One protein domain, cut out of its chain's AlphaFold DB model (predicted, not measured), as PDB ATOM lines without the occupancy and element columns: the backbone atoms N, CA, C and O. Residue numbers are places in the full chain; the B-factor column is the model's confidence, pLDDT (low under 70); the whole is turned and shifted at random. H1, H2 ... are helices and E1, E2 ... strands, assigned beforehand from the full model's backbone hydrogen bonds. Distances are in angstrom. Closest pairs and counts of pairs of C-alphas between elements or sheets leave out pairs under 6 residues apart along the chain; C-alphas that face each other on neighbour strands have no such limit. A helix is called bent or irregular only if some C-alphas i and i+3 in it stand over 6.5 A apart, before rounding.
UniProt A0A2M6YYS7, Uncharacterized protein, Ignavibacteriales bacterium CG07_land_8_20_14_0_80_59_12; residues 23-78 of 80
ATOM      1  N   SER A  23     209.790 189.568 217.681       91.94
ATOM      2  CA  SER A  23     209.688 188.130 217.431       91.94
ATOM      3  C   SER A  23     210.691 187.689 216.370       91.94
ATOM      4  O   SER A  23     211.440 186.743 216.588       91.94
ATOM      5  N   PHE A  24     210.826 188.427 215.261       91.94
ATOM      6  CA  PHE A  24     211.827 188.096 214.245       91.94
ATOM      7  C   PHE A  24     213.250 188.086 214.816       91.94
ATOM      8  O   PHE A  24     214.005 187.141 214.581       91.94
ATOM      9  N   LEU A  25     213.635 189.104 215.586       90.12
ATOM     10  CA  LEU A  25     214.996 189.213 216.116       90.12
ATOM     11  C   LEU A  25     215.262 188.229 217.265       90.12
ATOM     12  O   LEU A  25     216.359 187.663 217.334       90.12
ATOM     13  N   LYS A  26     214.277 187.961 218.130       90.69
ATOM     14  CA  LYS A  26     214.379 187.023 219.262       90.69
ATOM     15  C   LYS A  26     214.312 185.559 218.821       90.69
ATOM     16  O   LYS A  26     215.149 184.779 219.274       90.69
ATOM     17  N   ASP A  27     213.468 185.218 217.852       92.44
ATOM     18  CA  ASP A  27     213.194 183.820 217.485       92.44
ATOM     19  C   ASP A  27     214.063 183.311 216.326       92.44
ATOM     20  O   ASP A  27     214.244 182.106 216.153       92.44
ATOM     21  N   SER A  28     214.686 184.210 215.550       94.94
ATOM     22  CA  SER A  28     215.611 183.811 214.478       94.94
ATOM     23  C   SER A  28     216.759 182.932 214.989       94.94
ATOM     24  O   SER A  28     217.284 183.135 216.081       94.94
ATOM     25  N   GLN A  29     217.239 181.987 214.181       94.38
ATOM     26  CA  GLN A  29     218.386 181.159 214.561       94.38
ATOM     27  C   GLN A  29     219.679 181.992 214.655       94.38
ATOM     28  O   GLN A  29     220.039 182.701 213.715       94.38
ATOM     29  N   ASN A  30     220.424 181.849 215.760       95.81
ATOM     30  CA  ASN A  30     221.781 182.389 215.856       95.81
ATOM     31  C   ASN A  30     222.736 181.556 214.986       95.81
ATOM     32  O   ASN A  30     222.890 180.351 215.178       95.81
ATOM     33  N   CYS A  31     223.359 182.191 213.998       95.06
ATOM     34  CA  CYS A  31     224.300 181.573 213.069       95.06
ATOM     35  C   CYS A  31     225.763 181.890 213.409       95.06
ATOM     36  O   CYS A  31     226.648 181.516 212.638       95.06
ATOM     37  N   LEU A  32     226.036 182.558 214.538       94.81
ATOM     38  CA  LEU A  32     227.377 183.002 214.921       94.81
ATOM     39  C   LEU A  32     228.393 181.857 214.901       94.81
ATOM     40  O   LEU A  32     229.397 181.964 214.198       94.81
ATOM     41  N   ARG A  33     228.125 180.733 215.580       93.81
ATOM     42  CA  ARG A  33     229.049 179.586 215.608       93.81
ATOM     43  C   ARG A  33     229.304 178.968 214.237       93.81
ATOM     44  O   ARG A  33     230.365 178.387 214.033       93.81
ATOM     45  N   LYS A  34     228.368 179.098 213.290       92.31
ATOM     46  CA  LYS A  34     228.558 178.627 211.907       92.31
ATOM     47  C   LYS A  34     229.524 179.528 211.130       92.31
ATOM     48  O   LYS A  34     230.226 179.031 210.259       92.31
ATOM     49  N   ILE A  35     229.549 180.828 211.429       91.38
ATOM     50  CA  ILE A  35     230.356 181.823 210.703       91.38
ATOM     51  C   ILE A  35     231.735 181.988 211.350       91.38
ATOM     52  O   ILE A  35     232.745 182.010 210.653       91.38
ATOM     53  N   VAL A  36     231.792 182.063 212.683       91.88
ATOM     54  CA  VAL A  36     233.040 182.181 213.448       91.88
ATOM     55  C   VAL A  36     233.019 181.189 214.621       91.88
ATOM     56  O   VAL A  36     232.692 181.557 215.750       91.88
ATOM     57  N   PRO A  37     233.404 179.916 214.404       92.44
ATOM     58  CA  PRO A  37     233.330 178.879 215.440       92.44
ATOM     59  C   PRO A  37     234.119 179.194 216.720       92.44
ATOM     60  O   PRO A  37     233.754 178.741 217.802       92.44
ATOM     61  N   LYS A  38     235.193 179.989 216.612       95.00
ATOM     62  CA  LYS A  38     236.083 180.343 217.731       95.00
ATOM     63  C   LYS A  38     235.426 181.228 218.799       95.00
ATOM     64  O   LYS A  38     235.933 181.264 219.912       95.00
ATOM     65  N   VAL A  39     234.320 181.912 218.488       94.44
ATOM     66  CA  VAL A  39     233.625 182.844 219.406       94.44
ATOM     67  C   VAL A  39     232.259 182.322 219.865       94.44
ATOM     68  O   VAL A  39     231.366 183.093 220.206       94.44
ATOM     69  N   TRP A  40     232.073 180.996 219.872       91.44
ATOM     70  CA  TRP A  40     230.816 180.338 220.259       91.44
ATOM     71  C   TRP A  40     230.306 180.757 221.649       91.44
ATOM     72  O   TRP A  40     229.104 180.818 221.889       91.44
ATOM     73  N   ASN A  41     231.211 181.092 222.568       94.38
ATOM     74  CA  ASN A  41     230.885 181.540 223.919       94.38
ATOM     75  C   ASN A  41     230.137 182.886 223.945       94.38
ATOM     76  O   ASN A  41     229.511 183.212 224.954       94.38
ATOM     77  N   LEU A  42     230.181 183.656 222.852       96.06
ATOM     78  CA  LEU A  42     229.453 184.913 222.707       96.06
ATOM     79  C   LEU A  42     228.009 184.726 222.229       96.06
ATOM     80  O   LEU A  42     227.271 185.702 222.224       96.06
ATOM     81  N   GLU A  43     227.549 183.516 221.892       94.31
ATOM     82  CA  GLU A  43     226.181 183.299 221.374       94.31
ATOM     83  C   GLU A  43     225.065 183.732 222.338       94.31
ATOM     84  O   GLU A  43     223.949 184.009 221.902       94.31
ATOM     85  N   ARG A  44     225.380 183.829 223.635       92.31
ATOM     86  CA  ARG A  44     224.487 184.334 224.692       92.31
ATOM     87  C   ARG A  44     224.289 185.856 224.688       92.31
ATOM     88  O   ARG A  44     223.363 186.326 225.334       92.31
ATOM     89  N   VAL A  45     225.167 186.615 224.028       94.31
ATOM     90  CA  VAL A  45     225.132 188.095 223.982       94.31
ATOM     91  C   VAL A  45     225.170 188.655 222.561       94.31
ATOM     92  O   VAL A  45     224.689 189.757 222.324       94.31
ATOM     93  N   LEU A  46     225.722 187.904 221.608       92.94
ATOM     94  CA  LEU A  46     225.845 188.286 220.212       92.94
ATOM     95  C   LEU A  46     225.065 187.305 219.340       92.94
ATOM     96  O   LEU A  46     225.297 186.093 219.356       92.94
ATOM     97  N   LYS A  47     224.162 187.856 218.533       92.75
ATOM     98  CA  LYS A  47     223.329 187.097 217.612       92.75
ATOM     99  C   LYS A  47     223.625 187.501 216.179       92.75
ATOM    100  O   LYS A  47     223.511 188.670 215.829       92.75
ATOM    101  N   VAL A  48     223.979 186.528 215.345       94.12
ATOM    102  CA  VAL A  48     224.133 186.737 213.901       94.12
ATOM    103  C   VAL A  48     222.985 186.043 213.193       94.12
ATOM    104  O   VAL A  48     222.869 184.822 213.252       94.12
ATOM    105  N   ILE A  49     222.130 186.817 212.529       94.50
ATOM    106  CA  ILE A  49     220.940 186.305 211.847       94.50
ATOM    107  C   ILE A  49     221.206 186.266 210.346       94.50
ATOM    108  O   ILE A  49     221.610 187.257 209.741       94.50
ATOM    109  N   SER A  50     220.943 185.116 209.731       93.69
ATOM    110  CA  SER A  50     220.906 185.004 208.276       93.69
ATOM    111  C   SER A  50     219.496 185.329 207.793       93.69
ATOM    112  O   SER A  50     218.625 184.465 207.806       93.69
ATOM    113  N   VAL A  51     219.278 186.569 207.344       93.38
ATOM    114  CA  VAL A  51     217.976 187.032 206.832       93.38
ATOM    115  C   VAL A  51     217.354 186.074 205.806       93.38
ATOM    116  O   VAL A  51     216.227 185.649 206.045       93.38
ATOM    117  N   PRO A  52     218.044 185.622 204.738       92.62
ATOM    118  CA  PRO A  52     217.415 184.731 203.760       92.62
ATOM    119  C   PRO A  52     216.971 183.386 204.358       92.62
ATOM    120  O   PRO A  52     215.971 182.826 203.918       92.62
ATOM    121  N   LYS A  53     217.665 182.875 205.386       92.06
ATOM    122  CA  LYS A  53     217.280 181.634 206.084       92.06
ATOM    123  C   LYS A  53     216.144 181.839 207.083       92.06
ATOM    124  O   LYS A  53     215.415 180.895 207.361       92.06
ATOM    125  N   SER A  54     216.013 183.043 207.633       93.44
ATOM    126  CA  SER A  54     215.019 183.381 208.657       93.44
ATOM    127  C   SER A  54     213.752 184.028 208.092       93.44
ATOM    128  O   SER A  54     212.750 184.095 208.792       93.44
ATOM    129  N   ALA A  55     213.780 184.499 206.842       92.12
ATOM    130  CA  ALA A  55     212.713 185.292 206.242       92.12
ATOM    131  C   ALA A  55     212.395 184.872 204.797       92.12
ATOM    132  O   ALA A  55     212.378 185.711 203.904       92.12
ATOM    133  N   ASN A  56     212.131 183.586 204.536       90.44
ATOM    134  CA  ASN A  56     211.650 183.101 203.228       90.44
ATOM    135  C   ASN A  56     212.462 183.620 202.021       90.44
ATOM    136  O   ASN A  56     211.878 184.160 201.083       90.44
ATOM    137  N   ALA A  57     213.795 183.515 202.076       91.75
ATOM    138  CA  ALA A  57     214.707 184.010 201.039       91.75
ATOM    139  C   ALA A  57     214.598 185.522 200.733       91.75
ATOM    140  O   ALA A  57     215.007 185.971 199.666       91.75
ATOM    141  N   SER A  58     214.082 186.318 201.673       93.00
ATOM    142  CA  SER A  58     214.001 187.776 201.541       93.00
ATOM    143  C   SER A  58     215.343 188.456 201.827       93.00
ATOM    144  O   SER A  58     216.225 187.908 202.496       93.00
ATOM    145  N   THR A  59     215.449 189.700 201.376       93.06
ATOM    146  CA  THR A  59     216.530 190.634 201.678       93.06
ATOM    147  C   THR A  59     216.041 191.682 202.674       93.06
ATOM    148  O   THR A  59     214.956 192.233 202.519       93.06
ATOM    149  N   LEU A  60     216.839 191.981 203.702       92.00
ATOM    150  CA  LEU A  60     216.567 193.105 204.598       92.00
ATOM    151  C   LEU A  60     217.038 194.391 203.922       92.00
ATOM    152  O   LEU A  60     218.235 194.564 203.688       92.00
ATOM    153  N   ARG A  61     216.104 195.295 203.640       92.50
ATOM    154  CA  ARG A  61     216.401 196.650 203.182       92.50
ATOM    155  C   ARG A  61     216.270 197.619 204.337       92.50
ATOM    156  O   ARG A  61     215.316 197.542 205.104       92.50
ATOM    157  N   VAL A  62     217.229 198.533 204.432       91.19
ATOM    158  CA  VAL A  62     217.218 199.637 205.391       91.19
ATOM    159  C   VAL A  62     217.413 200.928 204.614       91.19
ATOM    160  O   VAL A  62     218.407 201.081 203.904       91.19
ATOM    161  N   ILE A  63     216.459 201.840 204.748       92.62
ATOM    162  CA  ILE A  63     216.509 203.193 204.202       92.62
ATOM    163  C   ILE A  63     216.647 204.131 205.394       92.62
ATOM    164  O   ILE A  63     215.903 204.003 206.362       92.62
ATOM    165  N   MET A  64     217.610 205.043 205.339       90.56
ATOM    166  CA  MET A  64     217.873 206.001 206.406       90.56
ATOM    167  C   MET A  64     218.059 207.385 205.803       90.56
ATOM    168  O   MET A  64     218.809 207.545 204.842       90.56
ATOM    169  N   ASP A  65     217.404 208.360 206.413       90.69
ATOM    170  CA  ASP A  65     217.672 209.776 206.234       90.69
ATOM    171  C   ASP A  65     218.440 210.274 207.467       90.69
ATOM    172  O   ASP A  65     217.902 210.335 208.576       90.69
ATOM    173  N   GLY A  66     219.726 210.566 207.265       84.06
ATOM    174  CA  GLY A  66     220.623 211.020 208.325       84.06
ATOM    175  C   GLY A  66     220.328 212.440 208.807       84.06
ATOM    176  O   GLY A  66     220.638 212.743 209.956       84.06
ATOM    177  N   ASP A  67     219.694 213.271 207.977       89.69
ATOM    178  CA  ASP A  67     219.385 214.661 208.318       89.69
ATOM    179  C   ASP A  67     218.141 214.734 209.208       89.69
ATOM    180  O   ASP A  67     218.118 215.464 210.200       89.69
ATOM    181  N   SER A  68     217.109 213.941 208.894       90.19
ATOM    182  CA  SER A  68     215.890 213.867 209.716       90.19
ATOM    183  C   SER A  68     215.955 212.841 210.852       90.19
ATOM    184  O   SER A  68     215.043 212.796 211.681       90.19
ATOM    185  N   GLY A  69     217.000 212.009 210.902       85.38
ATOM    186  CA  GLY A  69     217.160 210.953 211.906       85.38
ATOM    187  C   GLY A  69     216.127 209.829 211.783       85.38
ATOM    188  O   GLY A  69     215.821 209.156 212.766       85.38
ATOM    189  N   ARG A  70     215.554 209.633 210.589       87.50
ATOM    190  CA  ARG A  70     214.506 208.636 210.334       87.50
ATOM    191  C   ARG A  70     215.073 207.432 209.605       87.50
ATOM    192  O   ARG A  70     215.903 207.561 208.708       87.50
ATOM    193  N   ALA A  71     214.570 206.253 209.947       90.75
ATOM    194  CA  ALA A  71     214.908 205.027 209.246       90.75
ATOM    195  C   ALA A  71     213.687 204.121 209.091       90.75
ATOM    196  O   ALA A  71     212.795 204.100 209.936       90.75
ATOM    197  N   LEU A  72     213.680 203.350 208.008       92.38
ATOM    198  CA  LEU A  72     212.712 202.298 207.738       92.38
ATOM    199  C   LEU A  72     213.465 201.028 207.357       92.38
ATOM    200  O   LEU A  72     214.338 201.055 206.488       92.38
ATOM    201  N   ALA A  73     213.097 199.914 207.983       92.69
ATOM    202  CA  ALA A  73     213.612 198.599 207.647       92.69
ATOM    203  C   ALA A  73     212.463 197.668 207.254       92.69
ATOM    204  O   ALA A  73     211.457 197.595 207.955       92.69
ATOM    205  N   PHE A  74     212.612 196.946 206.146       93.31
ATOM    206  CA  PHE A  74     211.611 195.990 205.676       93.31
ATOM    207  C   PHE A  74     212.257 194.804 204.961       93.31
ATOM    208  O   PHE A  74     213.392 194.872 204.485       93.31
ATOM    209  N   LEU A  75     211.523 193.694 204.915       93.12
ATOM    210  CA  LEU A  75     211.924 192.490 204.200       93.12
ATOM    211  C   LEU A  75     211.350 192.548 202.787       93.12
ATOM    212  O   LEU A  75     210.138 192.605 202.606       93.12
ATOM    213  N   GLU A  76     212.229 192.527 201.798       94.06
ATOM    214  CA  GLU A  76     211.876 192.492 200.386       94.06
ATOM    215  C   GLU A  76     212.135 191.093 199.836       94.06
ATOM    216  O   GLU A  76     213.250 190.574 199.929       94.06
ATOM    217  N   ARG A  77     211.116 190.465 199.247       88.38
ATOM    218  CA  ARG A  77     211.314 189.231 198.487       88.38
ATOM    219  C   ARG A  77     211.903 189.572 197.126       88.38
ATOM    220  O   ARG A  77     211.363 190.398 196.403       88.38
ATOM    221  N   SER A  78     212.990 188.903 196.763       69.38
ATOM    222  CA  SER A  78     213.502 188.945 195.397       69.38
ATOM    223  C   SER A  78     212.641 188.017 194.533       69.38
ATOM    224  O   SER A  78     212.940 186.832 194.426       69.38
TER     225      SER A  78
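What this domain is: This is residues 23 to 78 of the 80 residues of an uncharacterized protein of Ignavibacteriales bacterium CG07_land_8_20_14_0_80_59_12 (UniProt A0A2M6YYS7). The model is a loose, wide V: one arm is a long two-stranded hairpin of E1 and E2, and the other is a winding run of chain with the short helices H2 and H3 at its far end. The small helix H4 sits where the arms join, at the base of the hairpin, with H1 near it, and the hairpin's tip, residues 65 to 70, sticks out free. The printed part has 56 residues, with four named helices and then two named strands, in the order H1, H2, H3, H4, E1, E2; the sheet has the order E1 - E2 and is antiparallel, and the class is mixed, helices and strands. The whole is loose, with a radius of gyration of the C-alphas of 13.9 A and spans of 39 by 27 by 20 A.

How they stand to each other: H1, residues 23 to 27, is close to but not clearly touching H4, residues 51 to 54: their closest C-alphas, those of Phe 24 and Ser 54, are 8.0 A apart. H2, residues 32 to 35, and H3, residues 37 to 42, touch only at the corner by their tight link, and their closest C-alphas, those of Arg 33 and Trp 40, are 5.0 A apart. H2 and H4 are apart. The closest C-alphas of H4 and E1, residues 58 to 65, are those of Pro 52 and Ser 58, at 5.1 A. E1 and E2, residues 70 to 77, are antiparallel neighbours in a hairpin, with 161 degrees between their directions. N 59 and O 76 are within hydrogen-bond range at 2.8 A, and N 65 and O 70 at 2.9 A. H2 and H3 are each apart from both strands. In H1 the O i to N i+4 pair is within hydrogen-bond range; in H3 0 of 2 are, beside 2 of 3 O i to N i+3 pairs, and H2 and H4 are too short for an O i to N i+4 pair.

Where its parts are: H1 begins at C-alpha 23, (209.688, 188.130, 217.431). H2 has 4 residues, Leu 32 to Ile 35. H3, Pro 37 to Leu 42, is 10.2 A long and irregular: C-alphas 38 and 41 are 8.2 A apart. H4 runs from Val 51 to Ser 54. E1 begins at C-alpha 58, (214.001, 187.776, 201.541), and is 22.8 A long. E2 is 23.0 A long and ends at C-alpha 77, (211.314, 189.231, 198.487).

The domain as a whole: The two C-alphas farthest apart, those of Lys 38 and Ser 68, are 39.9 A apart. The printed part has no cut. No link is long; the link from H3 to H4, 8 residues, is short, and the others are tight. The mean pLDDT of the printed part is 91.9, and only residue 78 is under 70.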